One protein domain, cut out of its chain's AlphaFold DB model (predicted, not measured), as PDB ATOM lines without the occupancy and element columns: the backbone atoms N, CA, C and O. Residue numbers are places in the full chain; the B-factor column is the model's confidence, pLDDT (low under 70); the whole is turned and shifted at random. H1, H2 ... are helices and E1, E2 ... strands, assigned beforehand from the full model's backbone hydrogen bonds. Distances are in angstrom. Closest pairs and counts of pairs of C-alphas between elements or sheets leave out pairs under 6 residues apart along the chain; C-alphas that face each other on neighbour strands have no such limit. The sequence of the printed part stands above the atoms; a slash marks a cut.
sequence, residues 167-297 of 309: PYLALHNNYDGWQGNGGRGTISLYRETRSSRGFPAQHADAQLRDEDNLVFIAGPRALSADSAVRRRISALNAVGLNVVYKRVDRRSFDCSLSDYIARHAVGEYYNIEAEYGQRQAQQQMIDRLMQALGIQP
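Overview. This is residues 167 to 297 of the 309 residues of an uncharacterized protein of Thiohalocapsa sp. PB-PSB1 (UniProt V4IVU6). A strongly twisted sheet of five strands forms the core, with two helices, H2 and H4, packed on one face and the shorter H3 on the opposite face. The small helix H1 grazes the sheet beside H4, and a long loop, residues 175 to 195, joins the two edge strands. The printed part has 131 residues, with four named helices and five named strands in the order E1 E2 H1 E3 H2 E4 H3 E5 H4. The sheet is mixed, its order E1 E5 E3 E4 E2, and the class is mixed, helices and strands. The whole is compact, with a radius of gyration of the C-alphas of 13.8 A and spans of 39 by 35 by 23 A.

Along the chain. Across the sheet come E1, residues 168 to 174, 19.5 A long from C-alpha 168 at (18.513, -40.067, -46.683); E5, residues 269 to 275, 19.9 A; E3, residues 214 to 219, 16.4 A; E4, residues 242 to 247, 16.9 A; and E2, residues 196 to 199. The helices are H2, residues 227 to 238, 16.3 A; H4, residues 279 to 292, 20.0 A, ending at C-alpha 292 at (4.716, -40.248, -42.113); H3, residues 257 to 264; and H1, residues 206 to 209.

Arrangement. E1 and E5 are parallel, with N 172 and O 272 2.9 A apart. E5 and E3 are antiparallel, with N 216 and O 271 at 2.7 A. E3 and E4 are parallel, with N 215 and O 242 at 2.8 A. E4 and E2 are antiparallel, with N 199 and O 243 at 2.7 A. E3, H2 and E4 form a strand-helix-strand unit, two parallel neighbour strands with a helix between them in the chain, and its crossover is right-handed. The sheet and its helices make three layers, with helices on both faces of the sheet: H2 and H4 lie on the same face, and H3 lies on the opposite face. H2 lies over E4 at a height over the sheet of 9.5 A; their closest C-alphas are those of Ile 233 and Val 243, 6.4 A. H4 lies over E5 and E3 at a height of 9.4 A; the closest C-alphas of H4 and E5 are those of Gln 282 and Ala 274, 5.6 A. H3, at a height of 5.6 A, is only just over none of the strands, with 2 C-alphas falling on E5 and 2 on E3; the closest C-alphas of H3 and E3 are those of Ala 262 and Gly 219, 4.7 A. H2, with residues 235 to 236 alone, touches H4 at a steep tilt of 51 degrees, opposite ways; the closest C-alphas are those of Leu 236 and Ala 292, 6.3 A. H1 only grazes the sheet with residues 207 to 209, and only just touches H4, with 3 pairs of C-alphas within 8 A, the closest those of Gln 207 and Ala 281, 6.1 A. In H2, H3 and H4 every O i to N i+4 pair is within hydrogen-bond range; H1 is too short for such a pair.

Size, cuts and confidence. The C-alphas of Gly 182 and Gln 296, the two farthest apart, are 39.6 A apart. The printed part has no cut, and the link from E1 to E2, 21 residues, is long. The mean pLDDT of the printed part is 96.4, and no printed residue is under 70.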
ATOM      1  N   PRO A 167      14.194 -38.760 -48.671       97.50
ATOM      2  CA  PRO A 167      15.208 -38.504 -47.670       97.50
ATOM      3  C   PRO A 167      16.366 -39.504 -47.740       97.50
ATOM      4  O   PRO A 167      16.269 -40.575 -48.341       97.50
ATOM      5  N   TYR A 168      17.446 -39.154 -47.052       98.69
ATOM      6  CA  TYR A 168      18.513 -40.067 -46.683       98.69
ATOM      7  C   TYR A 168      18.047 -40.935 -45.520       98.69
ATOM      8  O   TYR A 168      17.586 -40.408 -44.504       98.69
ATOM      9  N   LEU A 169      18.159 -42.252 -45.674       98.81
ATOM     10  CA  LEU A 169      17.679 -43.209 -44.689       98.81
ATOM     11  C   LEU A 169      18.815 -44.107 -44.217       98.81
ATOM     12  O   LEU A 169      19.625 -44.584 -45.016       98.81
ATOM     13  N   ALA A 170      18.850 -44.360 -42.917       98.81
ATOM     14  CA  ALA A 170      19.727 -45.348 -42.314       98.81
ATOM     15  C   ALA A 170      18.946 -46.249 -41.360       98.81
ATOM     16  O   ALA A 170      17.909 -45.849 -40.826       98.81
ATOM     17  N   LEU A 171      19.448 -47.466 -41.177       98.69
ATOM     18  CA  LEU A 171      19.016 -48.351 -40.106       98.69
ATOM     19  C   LEU A 171      20.224 -48.697 -39.253       98.69
ATOM     20  O   LEU A 171      21.308 -48.949 -39.784       98.69
ATOM     21  N   HIS A 172      19.981 -48.760 -37.957       98.50
ATOM     22  CA  HIS A 172      20.954 -49.141 -36.962       98.50
ATOM     23  C   HIS A 172      20.326 -50.040 -35.899       98.50
ATOM     24  O   HIS A 172      19.099 -50.127 -35.782       98.50
ATOM     25  N   ASN A 173      21.169 -50.720 -35.124       97.75
ATOM     26  CA  ASN A 173      20.739 -51.332 -33.874       97.75
ATOM     27  C   ASN A 173      21.522 -50.796 -32.683       97.75
ATOM     28  O   ASN A 173      22.750 -50.705 -32.723       97.75
ATOM     29  N   ASN A 174      20.809 -50.552 -31.590       95.25
ATOM     30  CA  ASN A 174      21.387 -50.185 -30.308       95.25
ATOM     31  C   ASN A 174      21.252 -51.352 -29.323       95.25
ATOM     32  O   ASN A 174      20.372 -52.195 -29.463       95.25
ATOM     33  N   TYR A 175      22.145 -51.447 -28.346       96.19
ATOM     34  CA  TYR A 175      21.942 -52.401 -27.255       96.19
ATOM     35  C   TYR A 175      20.963 -51.833 -26.229       96.19
ATOM     36  O   TYR A 175      20.912 -50.619 -26.075       96.19
ATOM     37  N   ASP A 176      20.300 -52.733 -25.508       95.88
ATOM     38  CA  ASP A 176      19.366 -52.420 -24.423       95.88
ATOM     39  C   ASP A 176      19.996 -51.521 -23.342       95.88
ATOM     40  O   ASP A 176      21.070 -51.822 -22.788       95.88
ATOM     41  N   GLY A 177      19.311 -50.409 -23.084       94.81
ATOM     42  CA  GLY A 177      19.542 -49.408 -22.058       94.81
ATOM     43  C   GLY A 177      20.795 -48.565 -22.273       94.81
ATOM     44  O   GLY A 177      21.852 -49.039 -22.689       94.81
ATOM     45  N   TRP A 178      20.758 -47.294 -21.875       94.75
ATOM     46  CA  TRP A 178      21.956 -46.448 -21.903       94.75
ATOM     47  C   TRP A 178      23.081 -46.959 -20.977       94.75
ATOM     48  O   TRP A 178      22.891 -47.157 -19.774       94.75
ATOM     49  N   GLN A 179      24.312 -47.057 -21.502       94.38
ATOM     50  CA  GLN A 179      25.487 -47.536 -20.752       94.38
ATOM     51  C   GLN A 179      25.802 -46.755 -19.466       94.38
ATOM     52  O   GLN A 179      26.396 -47.297 -18.539       94.38
ATOM     53  N   GLY A 180      25.416 -45.477 -19.384       90.94
ATOM     54  CA  GLY A 180      25.621 -44.675 -18.173       90.94
ATOM     55  C   GLY A 180      24.653 -45.011 -17.038       90.94
ATOM     56  O   GLY A 180      24.891 -44.574 -15.919       90.94
ATOM     57  N   ASN A 181      23.604 -45.790 -17.318       92.69
ATOM     58  CA  ASN A 181      22.573 -46.200 -16.365       92.69
ATOM     59  C   ASN A 181      22.514 -47.733 -16.195       92.69
ATOM     60  O   ASN A 181      21.494 -48.266 -15.774       92.69
ATOM     61  N   GLY A 182      23.596 -48.451 -16.522       92.06
ATOM     62  CA  GLY A 182      23.690 -49.909 -16.358       92.06
ATOM     63  C   GLY A 182      23.313 -50.742 -17.589       92.06
ATOM     64  O   GLY A 182      23.443 -51.962 -17.534       92.06
ATOM     65  N   GLY A 183      22.901 -50.110 -18.692       94.88
ATOM     66  CA  GLY A 183      22.683 -50.784 -19.974       94.88
ATOM     67  C   GLY A 183      23.963 -50.953 -20.802       94.88
ATOM     68  O   GLY A 183      25.085 -50.829 -20.303       94.88
ATOM     69  N   ARG A 184      23.813 -51.239 -22.098       95.56
ATOM     70  CA  ARG A 184      24.931 -51.430 -23.049       95.56
ATOM     71  C   ARG A 184      24.840 -50.545 -24.295       95.56
ATOM     72  O   ARG A 184      25.775 -50.530 -25.100       95.56
ATOM     73  N   GLY A 185      23.728 -49.844 -24.471       93.75
ATOM     74  CA  GLY A 185      23.434 -48.932 -25.563       93.75
ATOM     75  C   GLY A 185      24.211 -47.626 -25.486       93.75
ATOM     76  O   GLY A 185      24.631 -47.169 -24.417       93.75
ATOM     77  N   THR A 186      24.396 -47.002 -26.652       92.62
ATOM     78  CA  THR A 186      25.138 -45.736 -26.783       92.62
ATOM     79  C   THR A 186      24.257 -44.522 -27.113       92.62
ATOM     80  O   THR A 186      24.663 -43.362 -26.955       92.62
ATOM     81  N   ILE A 187      23.036 -44.793 -27.554       93.56
ATOM     82  CA  ILE A 187      21.976 -43.827 -27.826       93.56
ATOM     83  C   ILE A 187      20.832 -44.156 -26.862       93.56
ATOM     84  O   ILE A 187      20.738 -45.280 -26.400       93.56
ATOM     85  N   SER A 188      20.045 -43.163 -26.465       96.56
ATOM     86  CA  SER A 188      18.830 -43.370 -25.670       96.56
ATOM     87  C   SER A 188      17.966 -42.126 -25.799       96.56
ATOM     88  O   SER A 188      18.481 -40.999 -25.843       96.56
ATOM     89  N   LEU A 189      16.654 -42.326 -25.860       97.31
ATOM     90  CA  LEU A 189      15.657 -41.267 -25.926       97.31
ATOM     91  C   LEU A 189      15.790 -40.263 -24.777       97.31
ATOM     92  O   LEU A 189      15.607 -39.064 -24.978       97.31
ATOM     93  N   TYR A 190      16.138 -40.736 -23.581       95.75
ATOM     94  CA  TYR A 190      16.185 -39.909 -22.375       95.75
ATOM     95  C   TYR A 190      17.560 -39.282 -22.117       95.75
ATOM     96  O   TYR A 190      17.737 -38.521 -21.164       95.75
ATOM     97  N   ARG A 191      18.539 -39.535 -22.995       94.81
ATOM     98  CA  ARG A 191      19.873 -38.941 -22.902       94.81
ATOM     99  C   ARG A 191      19.946 -37.605 -23.642       94.81
ATOM    100  O   ARG A 191      20.303 -37.525 -24.821       94.81
ATOM    101  N   GLU A 192      19.698 -36.523 -22.915       94.50
ATOM    102  CA  GLU A 192      19.921 -35.172 -23.431       94.50
ATOM    103  C   GLU A 192      21.404 -34.764 -23.359       94.50
ATOM    104  O   GLU A 192      22.141 -35.090 -22.427       94.50
ATOM    105  N   THR A 193      21.862 -34.014 -24.363       93.69
ATOM    106  CA  THR A 193      23.183 -33.372 -24.367       93.69
ATOM    107  C   THR A 193      23.046 -31.914 -24.793       93.69
ATOM    108  O   THR A 193      21.984 -31.464 -25.214       93.69
ATOM    109  N   ARG A 194      24.146 -31.149 -24.779       93.06
ATOM    110  CA  ARG A 194      24.147 -29.768 -25.304       93.06
ATOM    111  C   ARG A 194      23.707 -29.675 -26.771       93.06
ATOM    112  O   ARG A 194      23.309 -28.600 -27.217       93.06
ATOM    113  N   SER A 195      23.835 -30.768 -27.522       94.81
ATOM    114  CA  SER A 195      23.529 -30.835 -28.949       94.81
ATOM    115  C   SER A 195      22.404 -31.805 -29.290       94.81
ATOM    116  O   SER A 195      22.028 -31.842 -30.452       94.81
ATOM    117  N   SER A 196      21.863 -32.579 -28.347       96.88
ATOM    118  CA  SER A 196      20.828 -33.582 -28.630       96.88
ATOM    119  C   SER A 196      19.691 -33.540 -27.623       96.88
ATOM    120  O   SER A 196      19.914 -33.300 -26.438       96.88
ATOM    121  N   ARG A 197      18.473 -33.799 -28.101       97.88
ATOM    122  CA  ARG A 197      17.266 -33.834 -27.277       97.88
ATOM    123  C   ARG A 197      16.298 -34.911 -27.755       97.88
ATOM    124  O   ARG A 197      16.127 -35.064 -28.964       97.88
ATOM    125  N   GLY A 198      15.678 -35.616 -26.813       98.12
ATOM    126  CA  GLY A 198      14.650 -36.620 -27.075       98.12
ATOM    127  C   GLY A 198      13.226 -36.066 -27.046       98.12
ATOM    128  O   GLY A 198      12.934 -35.084 -26.364       98.12
ATOM    129  N   PHE A 199      12.346 -36.718 -27.799       98.25
ATOM    130  CA  PHE A 199      10.932 -36.398 -27.979       98.25
ATOM    131  C   PHE A 199      10.133 -37.708 -27.971       98.25
ATOM    132  O   PHE A 199       9.959 -38.324 -29.032       98.25
ATOM    133  N   PRO A 200       9.700 -38.178 -26.788       98.00
ATOM    134  CA  PRO A 200       8.907 -39.395 -26.675       98.00
ATOM    135  C   PRO A 200       7.557 -39.232 -27.371       98.00
ATOM    136  O   PRO A 200       6.898 -38.196 -27.241       98.00
ATOM    137  N   ALA A 201       7.124 -40.266 -28.089       97.38
ATOM    138  CA  ALA A 201       5.789 -40.299 -28.658       97.38
ATOM    139  C   ALA A 201       4.775 -40.713 -27.587       97.38
ATOM    140  O   ALA A 201       4.928 -41.739 -26.928       97.38
ATOM    141  N   GLN A 202       3.696 -39.944 -27.441       89.50
ATOM    142  CA  GLN A 202       2.667 -40.220 -26.428       89.50
ATOM    143  C   GLN A 202       1.887 -41.518 -26.696       89.50
ATOM    144  O   GLN A 202       1.380 -42.140 -25.766       89.50
ATOM    145  N   HIS A 203       1.817 -41.939 -27.960       87.81
ATOM    146  CA  HIS A 203       1.057 -43.103 -28.421       87.81
ATOM    147  C   HIS A 203       1.962 -44.171 -29.053       87.81
ATOM    148  O   HIS A 203       1.587 -44.818 -30.027       87.81
ATOM    149  N   ALA A 204       3.188 -44.328 -28.547       89.62
ATOM    150  CA  ALA A 204       4.010 -45.477 -28.909       89.62
ATOM    151  C   ALA A 204       3.386 -46.770 -28.350       89.62
ATOM    152  O   ALA A 204       2.944 -46.813 -27.195       89.62
ATOM    153  N   ASP A 205       3.360 -47.827 -29.161       89.12
ATOM    154  CA  ASP A 205       2.769 -49.118 -28.800       89.12
ATOM    155  C   ASP A 205       3.849 -50.125 -28.411       89.12
ATOM    156  O   ASP A 205       4.859 -50.247 -29.102       89.12
ATOM    157  N   ALA A 206       3.594 -50.893 -27.348       91.06
ATOM    158  CA  ALA A 206       4.422 -52.027 -26.931       91.06
ATOM    159  C   ALA A 206       5.933 -51.702 -26.950       91.06
ATOM    160  O   ALA A 206       6.372 -50.792 -26.246       91.06
ATOM    161  N   GLN A 207       6.702 -52.420 -27.774       93.62
ATOM    162  CA  GLN A 207       8.153 -52.277 -27.910       93.62
ATOM    163  C   GLN A 207       8.586 -50.881 -28.376       93.62
ATOM    164  O   GLN A 207       9.664 -50.435 -28.017       93.62
ATOM    165  N   LEU A 208       7.758 -50.130 -29.109       95.69
ATOM    166  CA  LEU A 208       8.137 -48.791 -29.582       95.69
ATOM    167  C   LEU A 208       8.204 -47.755 -28.448       95.69
ATOM    168  O   LEU A 208       8.638 -46.634 -28.691       95.69
ATOM    169  N   ARG A 209       7.760 -48.085 -27.228       95.75
ATOM    170  CA  ARG A 209       7.964 -47.233 -26.041       95.75
ATOM    171  C   ARG A 209       9.386 -47.288 -25.504       95.75
ATOM    172  O   ARG A 209       9.738 -46.426 -24.705       95.75
ATOM    173  N   ASP A 210      10.143 -48.299 -25.910       95.94
ATOM    174  CA  ASP A 210      11.513 -48.496 -25.476       95.94
ATOM    175  C   ASP A 210      12.392 -47.281 -25.819       95.94
ATOM    176  O   ASP A 210      12.218 -46.643 -26.865       95.94
ATOM    177  N   GLU A 211      13.319 -46.939 -24.923       95.25
ATOM    178  CA  GLU A 211      14.197 -45.780 -25.084       95.25
ATOM    179  C   GLU A 211      15.217 -45.940 -26.215       95.25
ATOM    180  O   GLU A 211      15.731 -44.930 -26.703       95.25
ATOM    181  N   ASP A 212      15.471 -47.174 -26.651       96.62
ATOM    182  CA  ASP A 212      16.383 -47.524 -27.737       96.62
ATOM    183  C   ASP A 212      15.686 -47.609 -29.097       96.62
ATOM    184  O   ASP A 212      16.347 -47.563 -30.138       96.62
ATOM    185  N   ASN A 213      14.352 -47.667 -29.103       97.94
ATOM    186  CA  ASN A 213      13.525 -47.664 -30.305       97.94
ATOM    187  C   ASN A 213      13.129 -46.226 -30.663       97.94
ATOM    188  O   ASN A 213      12.094 -45.702 -30.234       97.94
ATOM    189  N   LEU A 214      13.956 -45.566 -31.476       98.25
ATOM    190  CA  LEU A 214      13.764 -44.167 -31.856       98.25
ATOM    191  C   LEU A 214      14.161 -43.851 -33.299       98.25
ATOM    192  O   LEU A 214      14.964 -44.527 -33.936       98.25
ATOM    193  N   VAL A 215      13.619 -42.749 -33.812       98.75
ATOM    194  CA  VAL A 215      14.080 -42.123 -35.049       98.75
ATOM    195  C   VAL A 215      15.047 -40.997 -34.713       98.75
ATOM    196  O   VAL A 215      14.688 -40.006 -34.080       98.75
ATOM    197  N   PHE A 216      16.280 -41.112 -35.177       98.50
ATOM    198  CA  PHE A 216      17.285 -40.074 -35.053       98.50
ATOM    199  C   PHE A 216      17.250 -39.156 -36.279       98.50
ATOM    200  O   PHE A 216      17.372 -39.602 -37.422       98.50
ATOM    201  N   ILE A 217      17.110 -37.853 -36.046       98.56
ATOM    202  CA  ILE A 217      17.176 -36.815 -37.078       98.56
ATOM    203  C   ILE A 217      18.233 -35.769 -36.708       98.56
ATOM    204  O   ILE A 217      18.467 -35.472 -35.535       98.56
ATOM    205  N   ALA A 218      18.861 -35.171 -37.718       98.00
ATOM    206  CA  ALA A 218      19.922 -34.186 -37.532       98.00
ATOM    207  C   ALA A 218      19.655 -32.915 -38.348       98.00
ATOM    208  O   ALA A 218      19.041 -32.963 -39.416       98.00
ATOM    209  N   GLY A 219      20.112 -31.766 -37.846       97.25
ATOM    210  CA  GLY A 219      19.971 -30.483 -38.534       97.25
ATOM    211  C   GLY A 219      20.975 -29.428 -38.060       97.25
ATOM    212  O   GLY A 219      21.487 -29.515 -36.945       97.25
ATOM    213  N   PRO A 220      21.273 -28.403 -38.878       96.00
ATOM    214  CA  PRO A 220      22.292 -27.405 -38.544       96.00
ATOM    215  C   PRO A 220      21.803 -26.335 -37.551       96.00
ATOM    216  O   PRO A 220      22.599 -25.575 -37.001       96.00
ATOM    217  N   ARG A 221      20.487 -26.226 -37.327       95.38
ATOM    218  CA  ARG A 221      19.871 -25.146 -36.538       95.38
ATOM    219  C   ARG A 221      19.477 -25.609 -35.141       95.38
ATOM    220  O   ARG A 221      19.220 -26.782 -34.893       95.38
ATOM    221  N   ALA A 222      19.414 -24.688 -34.185       94.31
ATOM    222  CA  ALA A 222      18.793 -24.997 -32.899       94.31
ATOM    223  C   ALA A 222      17.300 -25.302 -33.096       94.31
ATOM    224  O   ALA A 222      16.646 -24.672 -33.927       94.31
ATOM    225  N   LEU A 223      16.750 -26.220 -32.300       94.06
ATOM    226  CA  LEU A 223      15.352 -26.635 -32.432       94.06
ATOM    227  C   LEU A 223      14.363 -25.465 -32.303       94.06
ATOM    228  O   LEU A 223      13.368 -25.412 -33.022       94.06
ATOM    229  N   SER A 224      14.641 -24.502 -31.420       94.62
ATOM    230  CA  SER A 224      13.831 -23.287 -31.240       94.62
ATOM    231  C   SER A 224      13.789 -22.400 -32.491       94.62
ATOM    232  O   SER A 224      12.799 -21.703 -32.714       94.62
ATOM    233  N   ALA A 225      14.788 -22.499 -33.367       95.50
ATOM    234  CA  ALA A 225      14.905 -21.736 -34.607       95.50
ATOM    235  C   ALA A 225      14.505 -22.528 -35.871       95.50
ATOM    236  O   ALA A 225      14.594 -21.996 -36.979       95.50
ATOM    237  N   ASP A 226      14.067 -23.787 -35.742       96.31
ATOM    238  CA  ASP A 226      13.742 -24.641 -36.888       96.31
ATOM    239  C   ASP A 226      12.305 -25.178 -36.834       96.31
ATOM    240  O   ASP A 226      12.020 -26.258 -36.316       96.31
ATOM    241  N   SER A 227      11.368 -24.400 -37.388       97.00
ATOM    242  CA  SER A 227       9.954 -24.790 -37.443       97.00
ATOM    243  C   SER A 227       9.705 -26.022 -38.317       97.00
ATOM    244  O   SER A 227       8.766 -26.766 -38.043       97.00
ATOM    245  N   ALA A 228      10.541 -26.271 -39.332       96.56
ATOM    246  CA  ALA A 228      10.421 -27.447 -40.189       96.56
ATOM    247  C   ALA A 228      10.783 -28.724 -39.420       96.56
ATOM    248  O   ALA A 228      10.012 -29.680 -39.438       96.56
ATOM    249  N   VAL A 229      11.887 -28.704 -38.666       97.50
ATOM    250  CA  VAL A 229      12.265 -29.816 -37.778       97.50
ATOM    251  C   VAL A 229      11.191 -30.067 -36.718       97.50
ATOM    252  O   VAL A 229      10.815 -31.215 -36.509       97.50
ATOM    253  N   ARG A 230      10.632 -29.020 -36.092       98.00
ATOM    254  CA  ARG A 230       9.538 -29.196 -35.117       98.00
ATOM    255  C   ARG A 230       8.302 -29.859 -35.729       98.00
ATOM    256  O   ARG A 230       7.739 -30.758 -35.113       98.00
ATOM    257  N   ARG A 231       7.900 -29.456 -36.942       98.06
ATOM    258  CA  ARG A 231       6.792 -30.109 -37.666       98.06
ATOM    259  C   ARG A 231       7.100 -31.574 -37.965       98.06
ATOM    260  O   ARG A 231       6.230 -32.415 -37.781       98.06
ATOM    261  N   ARG A 232       8.332 -31.887 -38.371       97.88
ATOM    262  CA  ARG A 232       8.774 -33.264 -38.626       97.88
ATOM    263  C   ARG A 232       8.726 -34.127 -37.365       97.88
ATOM    264  O   ARG A 232       8.163 -35.211 -37.413       97.88
ATOM    265  N   ILE A 233       9.252 -33.634 -36.240       98.56
ATOM    266  CA  ILE A 233       9.166 -34.323 -34.940       98.56
ATOM    267  C   ILE A 233       7.702 -34.594 -34.589       98.56
ATOM    268  O   ILE A 233       7.349 -35.727 -34.284       98.56
ATOM    269  N   SER A 234       6.839 -33.580 -34.709       98.25
ATOM    270  CA  SER A 234       5.408 -33.732 -34.443       98.25
ATOM    271  C   SER A 234       4.752 -34.782 -35.344       98.25
ATOM    272  O   SER A 234       3.939 -35.557 -34.856       98.25
ATOM    273  N   ALA A 235       5.098 -34.829 -36.634       98.12
ATOM    274  CA  ALA A 235       4.554 -35.812 -37.570       98.12
ATOM    275  C   ALA A 235       4.999 -37.245 -37.230       98.12
ATOM    276  O   ALA A 235       4.188 -38.164 -37.271       98.12
ATOM    277  N   LEU A 236       6.265 -37.431 -36.839       98.56
ATOM    278  CA  LEU A 236       6.791 -38.729 -36.407       98.56
ATOM    279  C   LEU A 236       6.172 -39.180 -35.075       98.56
ATOM    280  O   LEU A 236       5.713 -40.313 -34.955       98.56
ATOM    281  N   ASN A 237       6.084 -38.287 -34.086       98.44
ATOM    282  CA  ASN A 237       5.423 -38.599 -32.819       98.44
ATOM    283  C   ASN A 237       3.931 -38.921 -33.015       98.44
ATOM    284  O   ASN A 237       3.412 -39.789 -32.317       98.44
ATOM    285  N   ALA A 238       3.249 -38.280 -33.974       97.44
ATOM    286  CA  ALA A 238       1.839 -38.548 -34.278       97.44
ATOM    287  C   ALA A 238       1.590 -39.968 -34.815       97.44
ATOM    288  O   ALA A 238       0.508 -40.509 -34.608       97.44
ATOM    289  N   VAL A 239       2.586 -40.595 -35.452       97.12
ATOM    290  CA  VAL A 239       2.539 -42.018 -35.841       97.12
ATOM    291  C   VAL A 239       3.165 -42.940 -34.783       97.12
ATOM    292  O   VAL A 239       3.408 -44.117 -35.038       97.12
ATOM    293  N   GLY A 240       3.426 -42.432 -33.574       97.56
ATOM    294  CA  GLY A 240       3.927 -43.207 -32.437       97.56
ATOM    295  C   GLY A 240       5.426 -43.518 -32.474       97.56
ATOM    296  O   GLY A 240       5.850 -44.476 -31.837       97.56
ATOM    297  N   LEU A 241       6.226 -42.748 -33.219       98.50
ATOM    298  CA  LEU A 241       7.685 -42.894 -33.250       98.50
ATOM    299  C   LEU A 241       8.350 -41.926 -32.277       98.50
ATOM    300  O   LEU A 241       8.161 -40.712 -32.395       98.50
ATOM    301  N   ASN A 242       9.165 -42.445 -31.357       98.62
ATOM    302  CA  ASN A 242      10.074 -41.627 -30.556       98.62
ATOM    303  C   ASN A 242      11.092 -40.942 -31.467       98.62
ATOM    304  O   ASN A 242      11.506 -41.513 -32.476       98.62
ATOM    305  N   VAL A 243      11.514 -39.725 -31.123       98.69
ATOM    306  CA  VAL A 243      12.474 -38.976 -31.940       98.69
ATOM    307  C   VAL A 243      13.610 -38.439 -31.091       98.69
ATOM    308  O   VAL A 243      13.376 -37.862 -30.036       98.69
ATOM    309  N   VAL A 244      14.840 -38.543 -31.582       98.62
ATOM    310  CA  VAL A 244      15.974 -37.763 -31.076       98.62
ATOM    311  C   VAL A 244      16.398 -36.775 -32.150       98.62
ATOM    312  O   VAL A 244      16.638 -37.144 -33.297       98.62
ATOM    313  N   TYR A 245      16.498 -35.502 -31.774       98.56
ATOM    314  CA  TYR A 245      17.053 -34.458 -32.626       98.56
ATOM    315  C   TYR A 245      18.466 -34.100 -32.185       98.56
ATOM    316  O   TYR A 245      18.665 -33.720 -31.029       98.56
ATOM    317  N   LYS A 246      19.424 -34.132 -33.117       98.12
ATOM    318  CA  LYS A 246      20.780 -33.596 -32.935       98.12
ATOM    319  C   LYS A 246      20.977 -32.310 -33.736       98.12
ATOM    320  O   LYS A 246      20.843 -32.287 -34.958       98.12
ATOM    321  N   ARG A 247      21.381 -31.238 -33.052       97.62
ATOM    322  CA  ARG A 247      21.963 -30.053 -33.684       97.62
ATOM    323  C   ARG A 247      23.414 -30.335 -34.060       97.62
ATOM    324  O   ARG A 247      24.245 -30.645 -33.201       97.62
ATOM    325  N   VAL A 248      23.724 -30.136 -35.331       97.00
ATOM    326  CA  VAL A 248      25.059 -30.323 -35.894       97.00
ATOM    327  C   VAL A 248      25.726 -28.965 -36.045       97.00
ATOM    328  O   VAL A 248      25.310 -28.131 -36.846       97.00
ATOM    329  N   ASP A 249      26.764 -28.734 -35.252       92.75
ATOM    330  CA  ASP A 249      27.624 -27.560 -35.340       92.75
ATOM    331  C   ASP A 249      29.098 -27.982 -35.443       92.75
ATOM    332  O   ASP A 249      29.429 -29.165 -35.519       92.75
ATOM    333  N   ARG A 250      30.024 -27.015 -35.484       88.25
ATOM    334  CA  ARG A 250      31.462 -27.314 -35.623       88.25
ATOM    335  C   ARG A 250      32.023 -28.182 -34.491       88.25
ATOM    336  O   ARG A 250      33.076 -28.777 -34.685       88.25
ATOM    337  N   ARG A 251      31.387 -28.203 -33.315       90.00
ATOM    338  CA  ARG A 251      31.854 -28.956 -32.144       90.00
ATOM    339  C   ARG A 251      31.202 -30.332 -32.046       90.00
ATOM    340  O   ARG A 251      31.821 -31.219 -31.473       90.00
ATOM    341  N   SER A 252      29.982 -30.487 -32.562       93.00
ATOM    342  CA  SER A 252      29.226 -31.747 -32.510       93.00
ATOM    343  C   SER A 252      29.333 -32.607 -33.773       93.00
ATOM    344  O   SER A 252      28.828 -33.728 -33.757       93.00
ATOM    345  N   PHE A 253      29.983 -32.095 -34.826       94.88
ATOM    346  CA  PHE A 253      30.227 -32.814 -36.077       94.88
ATOM    347  C   PHE A 253      31.122 -34.041 -35.853       94.88
ATOM    348  O   PHE A 253      32.303 -33.890 -35.538       94.88
ATOM    349  N   ASP A 254      30.561 -35.237 -36.034       95.19
ATOM    350  CA  ASP A 254      31.234 -36.528 -35.819       95.19
ATOM    351  C   ASP A 254      31.483 -37.328 -37.107       95.19
ATOM    352  O   ASP A 254      32.003 -38.439 -37.059       95.19
ATOM    353  N   CYS A 255      31.142 -36.764 -38.267       96.94
ATOM    354  CA  CYS A 255      31.275 -37.423 -39.569       96.94
ATOM    355  C   CYS A 255      30.455 -38.712 -39.727       96.94
ATOM    356  O   CYS A 255      30.781 -39.562 -40.559       96.94
ATOM    357  N   SER A 256      29.367 -38.857 -38.967       97.88
ATOM    358  CA  SER A 256      28.284 -39.774 -39.316       97.88
ATOM    359  C   SER A 256      27.526 -39.320 -40.554       97.88
ATOM    360  O   SER A 256      27.589 -38.152 -40.951       97.88
ATOM    361  N   LEU A 257      26.776 -40.243 -41.166       98.44
ATOM    362  CA  LEU A 257      25.923 -39.894 -42.302       98.44
ATOM    363  C   LEU A 257      24.955 -38.771 -41.909       98.44
ATOM    364  O   LEU A 257      24.827 -37.793 -42.638       98.44
ATOM    365  N   SER A 258      24.344 -38.869 -40.725       98.19
ATOM    366  CA  SER A 258      23.413 -37.866 -40.196       98.19
ATOM    367  C   SER A 258      24.019 -36.459 -40.157       98.19
ATOM    368  O   SER A 258      23.434 -35.494 -40.660       98.19
ATOM    369  N   ASP A 259      25.242 -36.364 -39.642       98.12
ATOM    370  CA  ASP A 259      25.979 -35.122 -39.484       98.12
ATOM    371  C   ASP A 259      26.433 -34.551 -40.819       98.12
ATOM    372  O   ASP A 259      26.341 -33.342 -41.040       98.12
ATOM    373  N   TYR A 260      26.888 -35.414 -41.728       98.00
ATOM    374  CA  TYR A 260      27.261 -35.017 -43.077       98.00
ATOM    375  C   TYR A 260      26.059 -34.427 -43.825       98.00
ATOM    376  O   TYR A 260      26.152 -33.320 -44.357       98.00
ATOM    377  N   ILE A 261      24.908 -35.108 -43.816       98.25
ATOM    378  CA  ILE A 261      23.698 -34.620 -44.493       98.25
ATOM    379  C   ILE A 261      23.242 -33.276 -43.912       98.25
ATOM    380  O   ILE A 261      22.963 -32.343 -44.669       98.25
ATOM    381  N   ALA A 262      23.229 -33.145 -42.581       97.69
ATOM    382  CA  ALA A 262      22.848 -31.910 -41.901       97.69
ATOM    383  C   ALA A 262      23.807 -30.747 -42.201       97.69
ATOM    384  O   ALA A 262      23.362 -29.627 -42.458       97.69
ATOM    385  N   ARG A 263      25.120 -31.003 -42.180       96.12
ATOM    386  CA  ARG A 263      26.164 -29.997 -42.417       96.12
ATOM    387  C   ARG A 263      26.171 -29.493 -43.856       96.12
ATOM    388  O   ARG A 263      26.343 -28.297 -44.072       96.12
ATOM    389  N   HIS A 264      26.006 -30.396 -44.821       96.31
ATOM    390  CA  HIS A 264      26.031 -30.068 -46.249       96.31
ATOM    391  C   HIS A 264      24.664 -29.637 -46.794       96.31
ATOM    392  O   HIS A 264      24.572 -29.257 -47.956       96.31
ATOM    393  N   ALA A 265      23.613 -29.683 -45.968       95.44
ATOM    394  CA  ALA A 265      22.248 -29.300 -46.327       95.44
ATOM    395  C   ALA A 265      21.741 -29.974 -47.621       95.44
ATOM    396  O   ALA A 265      21.001 -29.375 -48.398       95.44
ATOM    397  N   VAL A 266      22.140 -31.230 -47.852       94.88
ATOM    398  CA  VAL A 266      21.827 -31.958 -49.098       94.88
ATOM    399  C   VAL A 266      20.455 -32.632 -49.084       94.88
ATOM    400  O   VAL A 266      19.988 -33.092 -50.121       94.88
ATOM    401  N   GLY A 267      19.788 -32.689 -47.931       95.75
ATOM    402  CA  GLY A 267      18.433 -33.216 -47.830       95.75
ATOM    403  C   GLY A 267      17.992 -33.482 -46.399       95.75
ATOM    404  O   GLY A 267      18.647 -33.098 -45.431       95.75
ATOM    405  N   GLU A 268      16.848 -34.147 -46.273       97.12
ATOM    406  CA  GLU A 268      16.366 -34.650 -44.991       97.12
ATOM    407  C   GLU A 268      17.041 -35.980 -44.654       97.12
ATOM    408  O   GLU A 268      17.300 -36.781 -45.548       97.12
ATOM    409  N   TYR A 269      17.286 -36.229 -43.371       98.44
ATOM    410  CA  TYR A 269      17.871 -37.472 -42.883       98.44
ATOM    411  C   TYR A 269      16.995 -38.076 -41.792       98.44
ATOM    412  O   TYR A 269      16.548 -37.345 -40.904       98.44
ATOM    413  N   TYR A 270      16.808 -39.393 -41.852       98.75
ATOM    414  CA  TYR A 270      16.172 -40.193 -40.813       98.75
ATOM    415  C   TYR A 270      16.982 -41.468 -40.603       98.75
ATOM    416  O   TYR A 270      17.323 -42.167 -41.555       98.75
ATOM    417  N   ASN A 271      17.257 -41.786 -39.351       98.44
ATOM    418  CA  ASN A 271      17.845 -43.051 -38.954       98.44
ATOM    419  C   ASN A 271      16.911 -43.750 -37.980       98.44
ATOM    420  O   ASN A 271      16.462 -43.115 -37.033       98.44
ATOM    421  N   ILE A 272      16.619 -45.023 -38.208       98.75
ATOM    422  CA  ILE A 272      15.890 -45.835 -37.237       98.75
ATOM    423  C   ILE A 272      16.914 -46.598 -36.403       98.75
ATOM    424  O   ILE A 272      17.569 -47.510 -36.906       98.75
ATOM    425  N   GLU A 273      16.993 -46.227 -35.131       98.25
ATOM    426  CA  GLU A 273      17.655 -46.987 -34.078       98.25
ATOM    427  C   GLU A 273      16.613 -47.916 -33.459       98.25
ATOM    428  O   GLU A 273      15.536 -47.459 -33.070       98.25
ATOM    429  N   ALA A 274      16.904 -49.212 -33.416       97.75
ATOM    430  CA  ALA A 274      16.071 -50.179 -32.715       97.75
ATOM    431  C   ALA A 274      16.928 -51.084 -31.836       97.75
ATOM    432  O   ALA A 274      18.070 -51.388 -32.193       97.75
ATOM    433  N   GLU A 275      16.376 -51.559 -30.725       97.06
ATOM    434  CA  GLU A 275      17.082 -52.479 -29.841       97.06
ATOM    435  C   GLU A 275      17.501 -53.760 -30.590       97.06
ATOM    436  O   GLU A 275      16.779 -54.323 -31.425       97.06
ATOM    437  N   TYR A 276      18.714 -54.226 -30.303       94.88
ATOM    438  CA  TYR A 276      19.295 -55.414 -30.900       94.88
ATOM    439  C   TYR A 276      18.410 -56.645 -30.669       94.88
ATOM    440  O   TYR A 276      18.129 -57.028 -29.541       94.88
ATOM    441  N   GLY A 277      18.018 -57.316 -31.753       95.62
ATOM    442  CA  GLY A 277      17.129 -58.480 -31.711       95.62
ATOM    443  C   GLY A 277      15.646 -58.139 -31.884       95.62
ATOM    444  O   GLY A 277      14.859 -59.031 -32.206       95.62
ATOM    445  N   GLN A 278      15.244 -56.866 -31.791       96.81
ATOM    446  CA  GLN A 278      13.847 -56.448 -31.952       96.81
ATOM    447  C   GLN A 278      13.456 -56.203 -33.418       96.81
ATOM    448  O   GLN A 278      12.989 -55.133 -33.813       96.81
ATOM    449  N   ARG A 279      13.597 -57.237 -34.257       97.31
ATOM    450  CA  ARG A 279      13.297 -57.155 -35.700       97.31
ATOM    451  C   ARG A 279      11.886 -56.647 -35.991       97.31
ATOM    452  O   ARG A 279      11.706 -55.828 -36.888       97.31
ATOM    453  N   GLN A 280      10.888 -57.151 -35.268       97.38
ATOM    454  CA  GLN A 280       9.492 -56.768 -35.489       97.38
ATOM    455  C   GLN A 280       9.252 -55.293 -35.149       97.38
ATOM    456  O   GLN A 280       8.605 -54.602 -35.933       97.38
ATOM    457  N   ALA A 281       9.826 -54.793 -34.049       97.75
ATOM    458  CA  ALA A 281       9.768 -53.375 -33.705       97.75
ATOM    459  C   ALA A 281      10.396 -52.518 -34.811       97.75
ATOM    460  O   ALA A 281       9.759 -51.588 -35.301       97.75
ATOM    461  N   GLN A 282      11.585 -52.885 -35.302       98.56
ATOM    462  CA  GLN A 282      12.250 -52.131 -36.366       98.56
ATOM    463  C   GLN A 282      11.443 -52.120 -37.679       98.56
ATOM    464  O   GLN A 282      11.365 -51.089 -38.344       98.56
ATOM    465  N   GLN A 283      10.781 -53.227 -38.035       98.62
ATOM    466  CA  GLN A 283       9.865 -53.280 -39.185       98.62
ATOM    467  C   GLN A 283       8.646 -52.368 -38.995       98.62
ATOM    468  O   GLN A 283       8.314 -51.599 -39.896       98.62
ATOM    469  N   GLN A 284       8.031 -52.377 -37.811       98.12
ATOM    470  CA  GLN A 284       6.929 -51.466 -37.489       98.12
ATOM    471  C   GLN A 284       7.368 -49.998 -37.532       98.12
ATOM    472  O   GLN A 284       6.616 -49.137 -37.992       98.12
ATOM    473  N   MET A 285       8.589 -49.698 -37.084       98.69
ATOM    474  CA  MET A 285       9.145 -48.351 -37.162       98.69
ATOM    475  C   MET A 285       9.350 -47.899 -38.608       98.69
ATOM    476  O   MET A 285       9.037 -46.756 -38.939       98.69
ATOM    477  N   ILE A 286       9.820 -48.800 -39.478       98.81
ATOM    478  CA  ILE A 286       9.926 -48.551 -40.921       98.81
ATOM    479  C   ILE A 286       8.548 -48.232 -41.496       98.81
ATOM    480  O   ILE A 286       8.404 -47.213 -42.167       98.81
ATOM    481  N   ASP A 287       7.533 -49.042 -41.197       98.56
ATOM    482  CA  ASP A 287       6.180 -48.842 -41.723       98.56
ATOM    483  C   ASP A 287       5.588 -47.491 -41.293       98.56
ATOM    484  O   ASP A 287       5.083 -46.733 -42.126       98.56
ATOM    485  N   ARG A 288       5.734 -47.129 -40.012       98.12
ATOM    486  CA  ARG A 288       5.294 -45.827 -39.479       98.12
ATOM    487  C   ARG A 288       6.069 -44.663 -40.095       98.12
ATOM    488  O   ARG A 288       5.479 -43.628 -40.407       98.12
ATOM    489  N   LEU A 289       7.377 -44.815 -40.315       98.69
ATOM    490  CA  LEU A 289       8.178 -43.786 -40.977       98.69
ATOM    491  C   LEU A 289       7.728 -43.603 -42.430       98.69
ATOM    492  O   LEU A 289       7.536 -42.471 -42.870       98.69
ATOM    493  N   MET A 290       7.517 -44.693 -43.174       98.56
ATOM    494  CA  MET A 290       7.026 -44.623 -44.553       98.56
ATOM    495  C   MET A 290       5.642 -43.965 -44.613       98.56
ATOM    496  O   MET A 290       5.431 -43.092 -45.456       98.56
ATOM    497  N   GLN A 291       4.744 -44.283 -43.673       97.50
ATOM    498  CA  GLN A 291       3.451 -43.608 -43.524       97.50
ATOM    499  C   GLN A 291       3.615 -42.096 -43.318       97.50
ATOM    500  O   GLN A 291       2.991 -41.315 -44.038       97.50
ATOM    501  N   ALA A 292       4.468 -41.668 -42.380       97.88
ATOM    502  CA  ALA A 292       4.716 -40.248 -42.113       97.88
ATOM    503  C   ALA A 292       5.321 -39.509 -43.321       97.88
ATOM    504  O   ALA A 292       5.077 -38.317 -43.508       97.88
ATOM    505  N   LEU A 293       6.081 -40.217 -44.160       97.44
ATOM    506  CA  LEU A 293       6.657 -39.701 -45.403       97.44
ATOM    507  C   LEU A 293       5.702 -39.792 -46.609       97.44
ATOM    508  O   LEU A 293       6.059 -39.352 -47.702       97.44
ATOM    509  N   GLY A 294       4.508 -40.371 -46.443       97.00
ATOM    510  CA  GLY A 294       3.549 -40.589 -47.528       97.00
ATOM    511  C   GLY A 294       3.990 -41.641 -48.555       97.00
ATOM    512  O   GLY A 294       3.469 -41.673 -49.671       97.00
ATOM    513  N   ILE A 295       4.945 -42.502 -48.201       96.75
ATOM    514  CA  ILE A 295       5.481 -43.552 -49.066       96.75
ATOM    515  C   ILE A 295       4.622 -44.805 -48.898       96.75
ATOM    516  O   ILE A 295       4.509 -45.365 -47.812       96.75
ATOM    517  N   GLN A 296       4.003 -45.243 -49.992       96.50
ATOM    518  CA  GLN A 296       3.088 -46.381 -49.982       96.50
ATOM    519  C   GLN A 296       3.831 -47.703 -50.221       96.50
ATOM    520  O   GLN A 296       4.772 -47.727 -51.022       96.50
ATOM    521  N   PRO A 297       3.387 -48.815 -49.605       97.12
ATOM    522  CA  PRO A 297       3.855 -50.143 -49.973       97.12
ATOM    523  C   PRO A 297       3.617 -50.430 -51.459       97.12
ATOM    524  O   PRO A 297       2.645 -49.968 -52.067       97.12
TER     525      PRO A 297